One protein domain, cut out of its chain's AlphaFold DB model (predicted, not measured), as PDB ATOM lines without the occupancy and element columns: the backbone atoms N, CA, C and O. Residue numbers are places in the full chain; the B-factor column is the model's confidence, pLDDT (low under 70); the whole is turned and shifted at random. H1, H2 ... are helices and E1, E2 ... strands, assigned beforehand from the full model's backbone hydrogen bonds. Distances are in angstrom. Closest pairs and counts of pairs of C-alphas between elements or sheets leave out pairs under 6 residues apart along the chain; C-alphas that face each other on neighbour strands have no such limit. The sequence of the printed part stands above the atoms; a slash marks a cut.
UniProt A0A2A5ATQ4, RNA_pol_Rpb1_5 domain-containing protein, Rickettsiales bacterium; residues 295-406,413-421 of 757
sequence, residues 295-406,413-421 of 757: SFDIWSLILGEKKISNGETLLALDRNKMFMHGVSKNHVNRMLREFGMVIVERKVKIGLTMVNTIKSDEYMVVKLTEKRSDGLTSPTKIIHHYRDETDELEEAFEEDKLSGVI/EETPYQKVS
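What this domain is: This is residues 295 to 406 and 413 to 421 of the 757 residues of the protein "RNA_pol_Rpb1_5 domain-containing protein" of Rickettsiales bacterium (UniProt A0A2A5ATQ4). A small, strongly twisted sheet of four strands, E2 E3 E7 E4, has helix H3 over it, and the long helix H4 starts at the sheet and runs away from it as an arm, with residues 399 to 404 sticking out. At the other end of the long axis is the strand hairpin E5 and E6, while the short helices H1 and H5 pack on H3, and H2 sits beside H1. The printed part has 121 residues with five named helices and seven named strands, in the order E1 H1 E2 E3 H2 H3 E4 E5 E6 E7 H4 H5; the class is mixed, helices and strands, and both sheets are antiparallel. The whole is only just loose, close to compact, with a radius of gyration of the C-alphas of 16.5 A, and flat, spanning 60 by 36 by 18 A.

How they stand to each other: In the sheet, E2, residues 302 to 307, and E3, residues 312 to 317, form a hairpin, with N 306 and O 314 2.8 A apart. E7, residues 363 to 368, is antiparallel to E3, with N 315 and O 364 2.8 A apart, and to E4, residues 341 to 343, with N 342 and O 367 2.8 A apart. H3, residues 329 to 338, is on the sheet at a height of 8.4 A, two layers, a helix on one face of a sheet; it runs along the strands, at 10 degrees to E7 on the local plane. E3, then H2, residues 319 to 325, and H3, then E4 make a split strand-helix-strand unit, two strands running the same way with E7 between them, and its crossover is right-handed. H5, residues 416 to 421, touches H3 at a shallow tilt of 22 degrees, opposite ways, the C-alphas of Met 335 and Val 420 being closest at 5.4 A. H1, residues 298 to 301, touches H3, closest at Ile 298 and Val 332, 6.5 A between C-alphas, and only just touches H2, with 3 pairs of C-alphas within 8 A, the closest being Leu 301 and Lys 321 at 6.7 A. H4, residues 379 to 402, only grazes the sheet with residues 379 to 380. The hairpin E5, residues 347 to 350, and E6, residues 353 to 356, has N 348 and O 355 3.0 A apart; E5 and E7 are near each other. E1, residues 295 to 297, pairs with no named strand. In H2, H3, H4 and H5 every O i to N i+4 pair is within hydrogen-bond range; H1 is too short for one.

Where its parts are: E2 is 14.2 A long, E3 16.1 A, E7 16.7 A, H3 14.7 A and H4 35.0 A. E1 begins at C-alpha 295 (32.544, 25.023, 103.080), H4 ends at C-alpha 402 (48.093, 14.742, 118.730), and H5 ends at C-alpha 421 (36.577, 21.186, 95.440).

The domain as a whole: The C-alphas of Leu 352 and Gly 404 are the two farthest apart, 60.8 A. Residues 407 to 412 are not printed, and C-alphas 406 and 413 are 13.0 A apart across the cut, in the link from H4 to H5. Of the links that are printed whole, E6 to E7 and E7 to H4 are short and the others tight. The mean pLDDT of the printed part is 73.5, and it is under 70 at residues 309 to 311, 345 to 362 and 369 to 378.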
ATOM      1  N   SER A 295      32.160  25.735 104.293       84.12
ATOM      2  CA  SER A 295      32.544  25.023 103.080       84.12
ATOM      3  C   SER A 295      31.413  24.111 102.620       84.12
ATOM      4  O   SER A 295      30.737  23.471 103.425       84.12
ATOM      5  N   PHE A 296      31.223  24.046 101.310       85.44
ATOM      6  CA  PHE A 296      30.384  23.072 100.639       85.44
ATOM      7  C   PHE A 296      31.215  22.298  99.626       85.44
ATOM      8  O   PHE A 296      31.942  22.888  98.826       85.44
ATOM      9  N   ASP A 297      31.056  20.985  99.630       84.38
ATOM     10  CA  ASP A 297      31.815  20.106  98.761       84.38
ATOM     11  C   ASP A 297      31.166  20.001  97.380       84.38
ATOM     12  O   ASP A 297      30.082  19.429  97.213       84.38
ATOM     13  N   ILE A 298      31.845  20.530  96.361       86.31
ATOM     14  CA  ILE A 298      31.337  20.609  94.985       86.31
ATOM     15  C   ILE A 298      31.119  19.212  94.390       86.31
ATOM     16  O   ILE A 298      30.171  19.020  93.627       86.31
ATOM     17  N   TRP A 299      31.928  18.213  94.761       82.50
ATOM     18  CA  TRP A 299      31.752  16.839  94.275       82.50
ATOM     19  C   TRP A 299      30.399  16.233  94.667       82.50
ATOM     20  O   TRP A 299      29.855  15.427  93.914       82.50
ATOM     21  N   SER A 300      29.811  16.655  95.795       81.88
ATOM     22  CA  SER A 300      28.518  16.153  96.287       81.88
ATOM     23  C   SER A 300      27.324  16.532  95.394       81.88
ATOM     24  O   SER A 300      26.203  16.053  95.610       81.88
ATOM     25  N   LEU A 301      27.565  17.395  94.399       84.62
ATOM     26  CA  LEU A 301      26.603  17.778  93.369       84.62
ATOM     27  C   LEU A 301      26.462  16.735  92.264       84.62
ATOM     28  O   LEU A 301      25.467  16.769  91.547       84.62
ATOM     29  N   ILE A 302      27.433  15.837  92.088       83.62
ATOM     30  CA  ILE A 302      27.378  14.817  91.040       83.62
ATOM     31  C   ILE A 302      26.461  13.689  91.520       83.62
ATOM     32  O   ILE A 302      26.818  12.920  92.407       83.62
ATOM     33  N   LEU A 303      25.267  13.589  90.929       77.00
ATOM     34  CA  LEU A 303      24.276  12.557  91.262       77.00
ATOM     35  C   LEU A 303      24.621  11.204  90.642       77.00
ATOM     36  O   LEU A 303      24.305  10.153  91.192       77.00
ATOM     37  N   GLY A 304      25.241  11.232  89.466       74.62
ATOM     38  CA  GLY A 304      25.581  10.027  88.734       74.62
ATOM     39  C   GLY A 304      26.247  10.324  87.405       74.62
ATOM     40  O   GLY A 304      26.230  11.450  86.900       74.62
ATOM     41  N   GLU A 305      26.823   9.274  86.833       78.69
ATOM     42  CA  GLU A 305      27.499   9.319  85.548       78.69
ATOM     43  C   GLU A 305      26.906   8.306  84.569       78.69
ATOM     44  O   GLU A 305      26.447   7.225  84.945       78.69
ATOM     45  N   LYS A 306      26.938   8.648  83.283       75.44
ATOM     46  CA  LYS A 306      26.518   7.768  82.197       75.44
ATOM     47  C   LYS A 306      27.504   7.856  81.049       75.44
ATOM     48  O   LYS A 306      27.707   8.922  80.473       75.44
ATOM     49  N   LYS A 307      28.112   6.727  80.695       72.44
ATOM     50  CA  LYS A 307      29.071   6.666  79.587       72.44
ATOM     51  C   LYS A 307      28.363   6.873  78.247       72.44
ATOM     52  O   LYS A 307      27.346   6.241  77.969       72.44
ATOM     53  N   ILE A 308      28.926   7.750  77.425       75.31
ATOM     54  CA  ILE A 308      28.543   7.999  76.035       75.31
ATOM     55  C   ILE A 308      29.616   7.370  75.121       75.31
ATOM     56  O   ILE A 308      30.731   7.048  75.540       75.31
ATOM     57  N   SER A 309      29.279   7.160  73.849       67.81
ATOM     58  CA  SER A 309      30.215   6.775  72.790       67.81
ATOM     59  C   SER A 309      31.424   7.731  72.718       67.81
ATOM     60  O   SER A 309      31.272   8.936  72.891       67.81
ATOM     61  N   ASN A 310      32.611   7.202  72.393       65.25
ATOM     62  CA  ASN A 310      33.884   7.934  72.204       65.25
ATOM     63  C   ASN A 310      34.627   8.396  73.480       65.25
ATOM     64  O   ASN A 310      35.431   9.328  73.418       65.25
ATOM     65  N   GLY A 311      34.412   7.736  74.624       68.19
ATOM     66  CA  GLY A 311      35.120   8.058  75.878       68.19
ATOM     67  C   GLY A 311      34.615   9.329  76.571       68.19
ATOM     68  O   GLY A 311      35.269   9.846  77.474       68.19
ATOM     69  N   GLU A 312      33.458   9.830  76.139       78.88
ATOM     70  CA  GLU A 312      32.713  10.917  76.767       78.88
ATOM     71  C   GLU A 312      31.807  10.353  77.872       78.88
ATOM     72  O   GLU A 312      31.262   9.257  77.757       78.88
ATOM     73  N   THR A 313      31.622  11.106  78.950       77.88
ATOM     74  CA  THR A 313      30.764  10.741  80.079       77.88
ATOM     75  C   THR A 313      29.816  11.893  80.382       77.88
ATOM     76  O   THR A 313      30.242  13.039  80.507       77.88
ATOM     77  N   LEU A 314      28.521  11.597  80.482       78.38
ATOM     78  CA  LEU A 314      27.496  12.529  80.936       78.38
ATOM     79  C   LEU A 314      27.441  12.507  82.462       78.38
ATOM     80  O   LEU A 314      27.223  11.448  83.044       78.38
ATOM     81  N   LEU A 315      27.586  13.664  83.091       80.00
ATOM     82  CA  LEU A 315      27.368  13.876  84.515       80.00
ATOM     83  C   LEU A 315      26.007  14.540  84.726       80.00
ATOM     84  O   LEU A 315      25.693  15.534  84.065       80.00
ATOM     85  N   ALA A 316      25.225  13.981  85.649       79.50
ATOM     86  CA  ALA A 316      24.005  14.592  86.161       79.50
ATOM     87  C   ALA A 316      24.328  15.382  87.436       79.50
ATOM     88  O   ALA A 316      24.970  14.855  88.348       79.50
ATOM     89  N   LEU A 317      23.890  16.638  87.485       83.19
ATOM     90  CA  LEU A 317      24.117  17.558  88.593       83.19
ATOM     91  C   LEU A 317      22.841  17.788  89.401       83.19
ATOM     92  O   LEU A 317      21.744  17.900  88.852       83.19
ATOM     93  N   ASP A 318      23.000  17.916  90.714       80.50
ATOM     94  CA  ASP A 318      21.917  18.256  91.628       80.50
ATOM     95  C   ASP A 318      21.626  19.763  91.613       80.50
ATOM     96  O   ASP A 318      22.242  20.561  92.328       80.50
ATOM     97  N   ARG A 319      20.630  20.153  90.813       80.62
ATOM     98  CA  ARG A 319      20.170  21.543  90.712       80.62
ATOM     99  C   ARG A 319      19.662  22.108  92.042       80.62
ATOM    100  O   ARG A 319      19.831  23.301  92.297       80.62
ATOM    101  N   ASN A 320      19.052  21.281  92.890       78.75
ATOM    102  CA  ASN A 320      18.491  21.732  94.162       78.75
ATOM    103  C   ASN A 320      19.610  22.145  95.120       78.75
ATOM    104  O   ASN A 320      19.559  23.233  95.693       78.75
ATOM    105  N   LYS A 321      20.664  21.326  95.231       81.00
ATOM    106  CA  LYS A 321      21.854  21.672  96.023       81.00
ATOM    107  C   LYS A 321      22.613  22.859  95.438       81.00
ATOM    108  O   LYS A 321      23.048  23.727  96.192       81.00
ATOM    109  N   MET A 322      22.730  22.945  94.111       84.19
ATOM    110  CA  MET A 322      23.337  24.109  93.451       84.19
ATOM    111  C   MET A 322      22.618  25.409  93.819       84.19
ATOM    112  O   MET A 322      23.274  26.381  94.190       84.19
ATOM    113  N   PHE A 323      21.282  25.411  93.780       83.31
ATOM    114  CA  PHE A 323      20.478  26.570  94.161       83.31
ATOM    115  C   PHE A 323      20.639  26.919  95.647       83.31
ATOM    116  O   PHE A 323      20.919  28.069  95.973       83.31
ATOM    117  N   MET A 324      20.538  25.929  96.541       79.75
ATOM    118  CA  MET A 324      20.652  26.142  97.990       79.75
ATOM    119  C   MET A 324      22.023  26.684  98.406       79.75
ATOM    120  O   MET A 324      22.106  27.544  99.276       79.75
ATOM    121  N   HIS A 325      23.110  26.220  97.793       82.88
ATOM    122  CA  HIS A 325      24.455  26.678  98.152       82.88
ATOM    123  C   HIS A 325      24.964  27.830  97.271       82.88
ATOM    124  O   HIS A 325      26.038  28.359  97.531       82.88
ATOM    125  N   GLY A 326      24.228  28.246  96.235       81.56
ATOM    126  CA  GLY A 326      24.667  29.286  95.289       81.56
ATOM    127  C   GLY A 326      25.779  28.846  94.326       81.56
ATOM    128  O   GLY A 326      26.420  29.680  93.667       81.56
ATOM    129  N   VAL A 327      26.012  27.535  94.214       85.50
ATOM    130  CA  VAL A 327      27.085  26.953  93.402       85.50
ATOM    131  C   VAL A 327      26.686  26.966  91.930       85.50
ATOM    132  O   VAL A 327      25.756  26.294  91.501       85.50
ATOM    133  N   SER A 328      27.440  27.713  91.126       83.88
ATOM    134  CA  SER A 328      27.300  27.708  89.667       83.88
ATOM    135  C   SER A 328      27.992  26.514  88.997       83.88
ATOM    136  O   SER A 328      28.970  25.970  89.514       83.88
ATOM    137  N   LYS A 329      27.562  26.200  87.770       82.38
ATOM    138  CA  LYS A 329      28.208  25.227  86.876       82.38
ATOM    139  C   LYS A 329      29.703  25.497  86.661       82.38
ATOM    140  O   LYS A 329      30.487  24.569  86.500       82.38
ATOM    141  N   ASN A 330      30.125  26.761  86.729       84.81
ATOM    142  CA  ASN A 330      31.527  27.146  86.567       84.81
ATOM    143  C   ASN A 330      32.437  26.609  87.682       84.81
ATOM    144  O   ASN A 330      33.626  26.407  87.442       84.81
ATOM    145  N   HIS A 331      31.905  26.345  88.879       84.62
ATOM    146  CA  HIS A 331      32.680  25.708  89.946       84.62
ATOM    147  C   HIS A 331      32.955  24.244  89.628       84.62
ATOM    148  O   HIS A 331      34.102  23.810  89.689       84.62
ATOM    149  N   VAL A 332      31.923  23.521  89.182       84.38
ATOM    150  CA  VAL A 332      32.060  22.140  88.704       84.38
ATOM    151  C   VAL A 332      33.035  22.096  87.524       84.38
ATOM    152  O   VAL A 332      33.934  21.263  87.500       84.38
ATOM    153  N   ASN A 333      32.942  23.051  86.592       86.00
ATOM    154  CA  ASN A 333      33.870  23.159  85.466       86.00
ATOM    155  C   ASN A 333      35.332  23.271  85.910       86.00
ATOM    156  O   ASN A 333      36.199  22.598  85.354       86.00
ATOM    157  N   ARG A 334      35.611  24.147  86.881       84.06
ATOM    158  CA  ARG A 334      36.964  24.376  87.400       84.06
ATOM    159  C   ARG A 334      37.499  23.117  88.076       84.06
ATOM    160  O   ARG A 334      38.602  22.697  87.759       84.06
ATOM    161  N   MET A 335      36.682  22.496  88.923       86.44
ATOM    162  CA  MET A 335      37.000  21.239  89.597       86.44
ATOM    163  C   MET A 335      37.374  20.147  88.592       86.44
ATOM    164  O   MET A 335      38.451  19.568  88.677       86.44
ATOM    165  N   LEU A 336      36.535  19.922  87.582       83.56
ATOM    166  CA  LEU A 336      36.783  18.898  86.569       83.56
ATOM    167  C   LEU A 336      38.085  19.147  85.785       83.56
ATOM    168  O   LEU A 336      38.817  18.197  85.519       83.56
ATOM    169  N   ARG A 337      38.409  20.405  85.456       84.50
ATOM    170  CA  ARG A 337      39.653  20.745  84.744       84.50
ATOM    171  C   ARG A 337      40.906  20.404  85.546       84.50
ATOM    172  O   ARG A 337      41.825  19.831  84.970       84.50
ATOM    173  N   GLU A 338      40.921  20.703  86.844       82.38
ATOM    174  CA  GLU A 338      42.035  20.331  87.732       82.38
ATOM    175  C   GLU A 338      42.177  18.810  87.837       82.38
ATOM    176  O   GLU A 338      43.278  18.273  87.793       82.38
ATOM    177  N   PHE A 339      41.057  18.083  87.839       78.81
ATOM    178  CA  PHE A 339      41.054  16.623  87.756       78.81
ATOM    179  C   PHE A 339      41.387  16.070  86.357       78.81
ATOM    180  O   PHE A 339      41.150  14.884  86.112       78.81
ATOM    181  N   GLY A 340      41.949  16.858  85.435       76.75
ATOM    182  CA  GLY A 340      42.374  16.388  84.110       76.75
ATOM    183  C   GLY A 340      41.205  16.016  83.194       76.75
ATOM    184  O   GLY A 340      41.296  15.096  82.378       76.75
ATOM    185  N   MET A 341      40.066  16.683  83.365       82.44
ATOM    186  CA  MET A 341      38.873  16.446  82.569       82.44
ATOM    187  C   MET A 341      38.493  17.679  81.745       82.44
ATOM    188  O   MET A 341      38.407  18.799  82.247       82.44
ATOM    189  N   VAL A 342      38.220  17.469  80.457       80.06
ATOM    190  CA  VAL A 342      37.770  18.515  79.533       80.06
ATOM    191  C   VAL A 342      36.270  18.419  79.332       80.06
ATOM    192  O   VAL A 342      35.709  17.352  79.092       80.06
ATOM    193  N   ILE A 343      35.616  19.569  79.412       79.38
ATOM    194  CA  ILE A 343      34.183  19.688  79.167       79.38
ATOM    195  C   ILE A 343      33.971  19.710  77.661       79.38
ATOM    196  O   ILE A 343      34.577  20.517  76.955       79.38
ATOM    197  N   VAL A 344      33.105  18.827  77.178       74.56
ATOM    198  CA  VAL A 344      32.733  18.779  75.768       74.56
ATOM    199  C   VAL A 344      31.395  19.485  75.610       74.56
ATOM    200  O   VAL A 344      30.357  19.029  76.092       74.56
ATOM    201  N   GLU A 345      31.409  20.624  74.930       67.75
ATOM    202  CA  GLU A 345      30.182  21.330  74.582       67.75
ATOM    203  C   GLU A 345      29.504  20.612  73.419       67.75
ATOM    204  O   GLU A 345      29.957  20.648  72.275       67.75
ATOM    205  N   ARG A 346      28.409  19.915  73.714       65.69
ATOM    206  CA  ARG A 346      27.676  19.152  72.710       65.69
ATOM    207  C   ARG A 346      26.203  19.127  73.050       65.69
ATOM    208  O   ARG A 346      25.815  18.945  74.198       65.69
ATOM    209  N   LYS A 347      25.357  19.235  72.030       56.97
ATOM    210  CA  LYS A 347      23.960  18.843  72.190       56.97
ATOM    211  C   LYS A 347      23.922  17.330  72.352       56.97
ATOM    212  O   LYS A 347      24.192  16.599  71.400       56.97
ATOM    213  N   VAL A 348      23.630  16.880  73.562       55.59
ATOM    214  CA  VAL A 348      23.456  15.461  73.847       55.59
ATOM    215  C   VAL A 348      21.980  15.148  73.729       55.59
ATOM    216  O   VAL A 348      21.133  15.860  74.269       55.59
ATOM    217  N   LYS A 349      21.671  14.067  73.016       50.72
ATOM    218  CA  LYS A 349      20.325  13.498  72.995       50.72
ATOM    219  C   LYS A 349      20.125  12.794  74.345       50.72
ATOM    220  O   LYS A 349      20.533  11.647  74.509       50.72
ATOM    221  N   ILE A 350      19.567  13.500  75.327       49.94
ATOM    222  CA  ILE A 350      19.101  12.911  76.590       49.94
ATOM    223  C   ILE A 350      17.609  12.634  76.375       49.94
ATOM    224  O   ILE A 350      16.795  13.549  76.401       49.94
ATOM    225  N   GLY A 351      17.245  11.401  76.023       47.41
ATOM    226  CA  GLY A 351      15.861  11.094  75.621       47.41
ATOM    227  C   GLY A 351      15.525  11.584  74.198       47.41
ATOM    228  O   GLY A 351      16.181  11.150  73.246       47.41
ATOM    229  N   LEU A 352      14.493  12.429  74.006       32.00
ATOM    230  CA  LEU A 352      14.175  13.113  72.721       32.00
ATOM    231  C   LEU A 352      14.608  14.573  72.660       32.00
ATOM    232  O   LEU A 352      14.702  15.123  71.565       32.00
ATOM    233  N   THR A 353      14.878  15.212  73.791       34.66
ATOM    234  CA  THR A 353      15.338  16.592  73.792       34.66
ATOM    235  C   THR A 353      16.808  16.621  73.419       34.66
ATOM    236  O   THR A 353      17.662  15.939  73.994       34.66
ATOM    237  N   MET A 354      17.113  17.455  72.430       42.59
ATOM    238  CA  MET A 354      18.472  17.920  72.223       42.59
ATOM    239  C   MET A 354      18.796  18.853  73.381       42.59
ATOM    240  O   MET A 354      18.606  20.067  73.295       42.59
ATOM    241  N   VAL A 355      19.248  18.269  74.487       51.06
ATOM    242  CA  VAL A 355      19.703  19.039  75.631       51.06
ATOM    243  C   VAL A 355      21.020  19.652  75.212       51.06
ATOM    244  O   VAL A 355      22.044  18.986  75.043       51.06
ATOM    245  N   ASN A 356      20.970  20.956  74.971       53.94
ATOM    246  CA  ASN A 356      22.186  21.710  74.812       53.94
ATOM    247  C   ASN A 356      22.853  21.764  76.183       53.94
ATOM    248  O   ASN A 356      22.362  22.465  77.069       53.94
ATOM    249  N   THR A 357      23.954  21.037  76.367       56.06
ATOM    250  CA  THR A 357      24.692  21.066  77.636       56.06
ATOM    251  C   THR A 357      25.243  22.453  77.956       56.06
ATOM    252  O   THR A 357      25.598  22.711  79.097       56.06
ATOM    253  N   ILE A 358      25.219  23.387  77.003       52.09
ATOM    254  CA  ILE A 358      25.509  24.807  77.228       52.09
ATOM    255  C   ILE A 358      24.384  25.510  78.015       52.09
ATOM    256  O   ILE A 358      24.664  26.397  78.810       52.09
ATOM    257  N   LYS A 359      23.112  25.130  77.813       52.91
ATOM    258  CA  LYS A 359      21.938  25.809  78.407       52.91
ATOM    259  C   LYS A 359      21.318  25.082  79.602       52.91
ATOM    260  O   LYS A 359      20.490  25.667  80.288       52.91
ATOM    261  N   SER A 360      21.646  23.809  79.805       60.00
ATOM    262  CA  SER A 360      21.113  23.027  80.922       60.00
ATOM    263  C   SER A 360      22.034  23.119  82.137       60.00
ATOM    264  O   SER A 360      23.226  22.810  82.042       60.00
ATOM    265  N   ASP A 361      21.463  23.497  83.279       64.50
ATOM    266  CA  ASP A 361      22.144  23.505  84.581       64.50
ATOM    267  C   ASP A 361      22.286  22.098  85.184       64.50
ATOM    268  O   ASP A 361      23.065  21.892  86.106       64.50
ATOM    269  N   GLU A 362      21.563  21.120  84.641       68.00
ATOM    270  CA  GLU A 362      21.425  19.774  85.207       68.00
ATOM    271  C   GLU A 362      22.417  18.770  84.608       68.00
ATOM    272  O   GLU A 362      22.677  17.732  85.209       68.00
ATOM    273  N   TYR A 363      22.992  19.058  83.434       74.75
ATOM    274  CA  TYR A 363      23.811  18.087  82.705       74.75
ATOM    275  C   TYR A 363      25.115  18.660  82.148       74.75
ATOM    276  O   TYR A 363      25.183  19.783  81.630       74.75
ATOM    277  N   MET A 364      26.159  17.831  82.193       73.62
ATOM    278  CA  MET A 364      27.496  18.134  81.682       73.62
ATOM    279  C   MET A 364      28.107  16.947  80.949       73.62
ATOM    280  O   MET A 364      28.039  15.833  81.447       73.62
ATOM    281  N   VAL A 365      28.751  17.174  79.799       75.62
ATOM    282  CA  VAL A 365      29.583  16.140  79.161       75.62
ATOM    283  C   VAL A 365      31.036  16.410  79.453       75.62
ATOM    284  O   VAL A 365      31.519  17.532  79.303       75.62
ATOM    285  N   VAL A 366      31.726  15.348  79.825       79.56
ATOM    286  CA  VAL A 366      33.110  15.383  80.243       79.56
ATOM    287  C   VAL A 366      33.886  14.304  79.502       79.56
ATOM    288  O   VAL A 366      33.401  13.190  79.316       79.56
ATOM    289  N   LYS A 367      35.099  14.629  79.068       80.88
ATOM    290  CA  LYS A 367      36.034  13.712  78.427       80.88
ATOM    291  C   LYS A 367      37.373  13.771  79.153       80.88
ATOM    292  O   LYS A 367      37.856  14.849  79.486       80.88
ATOM    293  N   LEU A 368      37.974  12.610  79.378       75.75
ATOM    294  CA  LEU A 368      39.320  12.510  79.941       75.75
ATOM    295  C   LEU A 368      40.350  12.921  78.883       75.75
ATOM    296  O   LEU A 368      40.257  12.485  77.732       75.75
ATOM    297  N   THR A 369      41.304  13.777  79.253       64.25
ATOM    298  CA  THR A 369      42.327  14.279  78.321       64.25
ATOM    299  C   THR A 369      43.383  13.237  77.980       64.25
ATOM    300  O   THR A 369      43.852  13.223  76.845       64.25
ATOM    301  N   GLU A 370      43.715  12.331  78.905       60.75
ATOM    302  CA  GLU A 370      44.771  11.328  78.722       60.75
ATOM    303  C   GLU A 370      44.397   9.955  79.301       60.75
ATOM    304  O   GLU A 370      43.539   9.830  80.180       60.75
ATOM    305  N   LYS A 371      45.058   8.897  78.805       54.88
ATOM    306  CA  LYS A 371      45.041   7.577  79.450       54.88
ATOM    307  C   LYS A 371      45.888   7.670  80.720       54.88
ATOM    308  O   LYS A 371      47.107   7.561  80.645       54.88
ATOM    309  N   ARG A 372      45.239   7.892  81.864       55.25
ATOM    310  CA  ARG A 372      45.896   7.877  83.178       55.25
ATOM    311  C   ARG A 372      46.573   6.529  83.448       55.25
ATOM    312  O   ARG A 372      46.026   5.484  83.087       55.25
ATOM    313  N   SER A 373      47.727   6.572  84.112       49.47
ATOM    314  CA  SER A 373      48.495   5.408  84.585       49.47
ATOM    315  C   SER A 373      47.693   4.489  85.508       49.47
ATOM    316  O   SER A 373      47.934   3.286  85.534       49.47
ATOM    317  N   ASP A 374      46.697   5.041  86.201       56.44
ATOM    318  CA  ASP A 374      46.053   4.411  87.361       56.44
ATOM    319  C   ASP A 374      44.862   3.512  86.977       56.44
ATOM    320  O   ASP A 374      44.151   2.984  87.826       56.44
ATOM    321  N   GLY A 375      44.584   3.348  85.676       58.06
ATOM    322  CA  GLY A 375      43.509   2.482  85.169       58.06
ATOM    323  C   GLY A 375      42.075   2.970  85.449       58.06
ATOM    324  O   GLY A 375      41.109   2.352  84.988       58.06
ATOM    325  N   LEU A 376      41.902   4.093  86.155       61.00
ATOM    326  CA  LEU A 376      40.598   4.690  86.447       61.00
ATOM    327  C   LEU A 376      40.004   5.387  85.212       61.00
ATOM    328  O   LEU A 376      40.546   6.353  84.681       61.00
ATOM    329  N   THR A 377      38.839   4.905  84.767       65.12
ATOM    330  CA  THR A 377      38.147   5.386  83.550       65.12
ATOM    331  C   THR A 377      36.858   6.163  83.824       65.12
ATOM    332  O   THR A 377      36.184   6.579  82.884       65.12
ATOM    333  N   SER A 378      36.474   6.315  85.091       69.62
ATOM    334  CA  SER A 378      35.210   6.920  85.524       69.62
ATOM    335  C   SER A 378      35.491   8.233  86.264       69.62
ATOM    336  O   SER A 378      36.254   8.196  87.234       69.62
ATOM    337  N   PRO A 379      34.907   9.370  85.834       73.38
ATOM    338  CA  PRO A 379      34.962  10.640  86.560       73.38
ATOM    339  C   PRO A 379      34.648  10.514  88.052       73.38
ATOM    340  O   PRO A 379      35.392  11.043  88.873       73.38
ATOM    341  N   THR A 380      33.604   9.767  88.419       76.69
ATOM    342  CA  THR A 380      33.225   9.599  89.829       76.69
ATOM    343  C   THR A 380      34.293   8.837  90.611       76.69
ATOM    344  O   THR A 380      34.656   9.245  91.710       76.69
ATOM    345  N   LYS A 381      34.874   7.776  90.033       77.75
ATOM    346  CA  LYS A 381      35.965   7.029  90.687       77.75
ATOM    347  C   LYS A 381      37.217   7.877  90.888       77.75
ATOM    348  O   LYS A 381      37.875   7.733  91.906       77.75
ATOM    349  N   ILE A 382      37.536   8.745  89.927       76.44
ATOM    350  CA  ILE A 382      38.681   9.663  90.019       76.44
ATOM    351  C   ILE A 382      38.488  10.609  91.201       76.44
ATOM    352  O   ILE A 382      39.396  10.788  92.002       76.44
ATOM    353  N   ILE A 383      37.293  11.184  91.322       77.38
ATOM    354  CA  ILE A 383      36.967  12.105  92.410       77.38
ATOM    355  C   ILE A 383      37.028  11.394  93.766       77.38
ATOM    356  O   ILE A 383      37.568  11.960  94.708       77.38
ATOM    357  N   HIS A 384      36.524  10.158  93.863       78.56
ATOM    358  CA  HIS A 384      36.628   9.372  95.096       78.56
ATOM    359  C   HIS A 384      38.071   9.044  95.464       78.56
ATOM    360  O   HIS A 384      38.434   9.231  96.611       78.56
ATOM    361  N   HIS A 385      38.905   8.647  94.503       80.00
ATOM    362  CA  HIS A 385      40.306   8.345  94.782       80.00
ATOM    363  C   HIS A 385      41.050   9.545  95.381       80.00
ATOM    364  O   HIS A 385      41.663   9.414  96.432       80.00
ATOM    365  N   TYR A 386      40.921  10.725  94.768       76.75
ATOM    366  CA  TYR A 386      41.533  11.939  95.314       76.75
ATOM    367  C   TYR A 386      40.907  12.382  96.637       76.75
ATOM    368  O   TYR A 386      41.575  13.047  97.418       76.75
ATOM    369  N   ARG A 387      39.636  12.049  96.887       77.62
ATOM    370  CA  ARG A 387      39.002  12.295  98.182       77.62
ATOM    371  C   ARG A 387      39.617  11.408  99.260       77.62
ATOM    372  O   ARG A 387      39.998  11.928 100.299       77.62
ATOM    373  N   ASP A 388      39.728  10.113  98.996       79.19
ATOM    374  CA  ASP A 388      40.282   9.151  99.945       79.19
ATOM    375  C   ASP A 388      41.743   9.521 100.269       79.19
ATOM    376  O   ASP A 388      42.109   9.607 101.435       79.19
ATOM    377  N   GLU A 389      42.540   9.897  99.258       78.75
ATOM    378  CA  GLU A 389      43.898  10.425  99.466       78.75
ATOM    379  C   GLU A 389      43.919  11.689 100.339       78.75
ATOM    380  O   GLU A 389      44.811  11.867 101.165       78.75
ATOM    381  N   THR A 390      42.959  12.603 100.160       74.69
ATOM    382  CA  THR A 390      42.902  13.818 100.981       74.69
ATOM    383  C   THR A 390      42.456  13.550 102.409       74.69
ATOM    384  O   THR A 390      42.981  14.195 103.312       74.69
ATOM    385  N   ASP A 391      41.526  12.615 102.605       77.56
ATOM    386  CA  ASP A 391      41.026  12.227 103.923       77.56
ATOM    387  C   ASP A 391      42.158  11.527 104.711       77.56
ATOM    388  O   ASP A 391      42.429  11.902 105.849       77.56
ATOM    389  N   GLU A 392      42.924  10.627 104.075       81.06
ATOM    390  CA  GLU A 392      44.107   9.979 104.675       81.06
ATOM    391  C   GLU A 392      45.190  10.988 105.098       81.06
ATOM    392  O   GLU A 392      45.790  10.866 106.169       81.06
ATOM    393  N   LEU A 393      45.445  12.013 104.276       79.31
ATOM    394  CA  LEU A 393      46.411  13.063 104.606       79.31
ATOM    395  C   LEU A 393      45.936  13.957 105.764       79.31
ATOM    396  O   LEU A 393      46.763  14.390 106.570       79.31
ATOM    397  N   GLU A 394      44.635  14.260 105.842       76.44
ATOM    398  CA  GLU A 394      44.052  15.022 106.954       76.44
ATOM    399  C   GLU A 394      44.125  14.218 108.266       76.44
ATOM    400  O   GLU A 394      44.526  14.769 109.293       76.44
ATOM    401  N   GLU A 395      43.816  12.918 108.230       79.38
ATOM    402  CA  GLU A 395      43.921  12.023 109.389       79.38
ATOM    403  C   GLU A 395      45.363  11.922 109.901       79.38
ATOM    404  O   GLU A 395      45.610  12.156 111.087       79.38
ATOM    405  N   ALA A 396      46.330  11.682 109.008       78.00
ATOM    406  CA  ALA A 396      47.747  11.638 109.369       78.00
ATOM    407  C   ALA A 396      48.233  12.966 109.985       78.00
ATOM    408  O   ALA A 396      48.979  12.972 110.963       78.00
ATOM    409  N   PHE A 397      47.774  14.108 109.459       77.94
ATOM    410  CA  PHE A 397      48.136  15.424 109.989       77.94
ATOM    411  C   PHE A 397      47.567  15.682 111.395       77.94
ATOM    412  O   PHE A 397      48.224  16.309 112.231       77.94
ATOM    413  N   GLU A 398      46.351  15.212 111.682       76.88
ATOM    414  CA  GLU A 398      45.767  15.307 113.024       76.88
ATOM    415  C   GLU A 398      46.441  14.342 114.016       76.88
ATOM    416  O   GLU A 398      46.686  14.726 115.165       76.88
ATOM    417  N   GLU A 399      46.835  13.140 113.585       77.81
ATOM    418  CA  GLU A 399      47.662  12.229 114.392       77.81
ATOM    419  C   GLU A 399      49.028  12.846 114.740       77.81
ATOM    420  O   GLU A 399      49.472  12.779 115.893       77.81
ATOM    421  N   ASP A 400      49.668  13.531 113.792       78.62
ATOM    422  CA  ASP A 400      50.935  14.241 114.006       78.62
ATOM    423  C   ASP A 400      50.803  15.434 114.976       78.62
ATOM    424  O   ASP A 400      51.717  15.725 115.758       78.62
ATOM    425  N   LYS A 401      49.649  16.117 114.996       77.94
ATOM    426  CA  LYS A 401      49.345  17.141 116.014       77.94
ATOM    427  C   LYS A 401      49.137  16.535 117.395       77.94
ATOM    428  O   LYS A 401      49.633  17.075 118.384       77.94
ATOM    429  N   LEU A 402      48.386  15.437 117.473       76.38
ATOM    430  CA  LEU A 402      48.093  14.742 118.730       76.38
ATOM    431  C   LEU A 402      49.357  14.130 119.345       76.38
ATOM    432  O   LEU A 402      49.516  14.148 120.565       76.38
ATOM    433  N   SER A 403      50.271  13.637 118.508       76.44
ATOM    434  CA  SER A 403      51.574  13.104 118.922       76.44
ATOM    435  C   SER A 403      52.620  14.188 119.224       76.44
ATOM    436  O   SER A 403      53.681  13.879 119.770       76.44
ATOM    437  N   GLY A 404      52.320  15.462 118.938       72.00
ATOM    438  CA  GLY A 404      53.183  16.610 119.231       72.00
ATOM    439  C   GLY A 404      54.356  16.791 118.263       72.00
ATOM    440  O   GLY A 404      55.260  17.574 118.553       72.00
ATOM    441  N   VAL A 405      54.350  16.086 117.127       74.31
ATOM    442  CA  VAL A 405      55.337  16.245 116.043       74.31
ATOM    443  C   VAL A 405      55.174  17.608 115.364       74.31
ATOM    444  O   VAL A 405      56.156  18.220 114.942       74.31
ATOM    445  N   ILE A 406      53.940  18.113 115.306       73.25
ATOM    446  CA  ILE A 406      53.578  19.388 114.682       73.25
ATOM    447  C   ILE A 406      53.039  20.349 115.746       73.25
ATOM    448  O   ILE A 406      52.254  19.962 116.613       73.25
ATOM    449  N   GLU A 413      48.844  22.779 104.586       71.31
ATOM    450  CA  GLU A 413      48.688  23.363 103.259       71.31
ATOM    451  C   GLU A 413      47.692  22.528 102.452       71.31
ATOM    452  O   GLU A 413      47.929  21.358 102.165       71.31
ATOM    453  N   GLU A 414      46.568  23.140 102.080       71.38
ATOM    454  CA  GLU A 414      45.551  22.468 101.271       71.38
ATOM    455  C   GLU A 414      46.099  22.118  99.880       71.38
ATOM    456  O   GLU A 414      46.681  22.969  99.184       71.38
ATOM    457  N   THR A 415      45.834  20.886  99.444       78.00
ATOM    458  CA  THR A 415      46.184  20.428  98.097       78.00
ATOM    459  C   THR A 415      45.420  21.235  97.033       78.00
ATOM    460  O   THR A 415      44.343  21.784  97.303       78.00
ATOM    461  N   PRO A 416      45.925  21.320  95.785       76.88
ATOM    462  CA  PRO A 416      45.200  21.978  94.696       76.88
ATOM    463  C   PRO A 416      43.777  21.426  94.515       76.88
ATOM    464  O   PRO A 416      42.839  22.194  94.296       76.88
ATOM    465  N   TYR A 417      43.599  20.113  94.691       77.00
ATOM    466  CA  TYR A 417      42.304  19.441  94.579       77.00
ATOM    467  C   TYR A 417      41.340  19.841  95.702       77.00
ATOM    468  O   TYR A 417      40.182  20.150  95.413       77.00
ATOM    469  N   GLN A 418      41.805  19.926  96.955       75.06
ATOM    470  CA  GLN A 418      40.985  20.392  98.084       75.06
ATOM    471  C   GLN A 418      40.500  21.830  97.869       75.06
ATOM    472  O   GLN A 418      39.312  22.114  98.035       75.06
ATOM    473  N   LYS A 419      41.392  22.722  97.413       78.38
ATOM    474  CA  LYS A 419      41.069  24.138  97.167       78.38
ATOM    475  C   LYS A 419      39.974  24.329  96.128       78.38
ATOM    476  O   LYS A 419      39.138  25.216  96.267       78.38
ATOM    477  N   VAL A 420      39.998  23.543  95.051       79.75
ATOM    478  CA  VAL A 420      39.030  23.702  93.956       79.75
ATOM    479  C   VAL A 420      37.720  22.977  94.244       79.75
ATOM    480  O   VAL A 420      36.682  23.340  93.692       79.75
ATOM    481  N   SER A 421      37.750  21.985  95.125       82.44
ATOM    482  CA  SER A 421      36.577  21.186  95.440       82.44
ATOM    483  C   SER A 421      35.713  21.754  96.566       82.44
ATOM    484  O   SER A 421      34.522  21.447  96.622       82.44
TER     485      SER A 421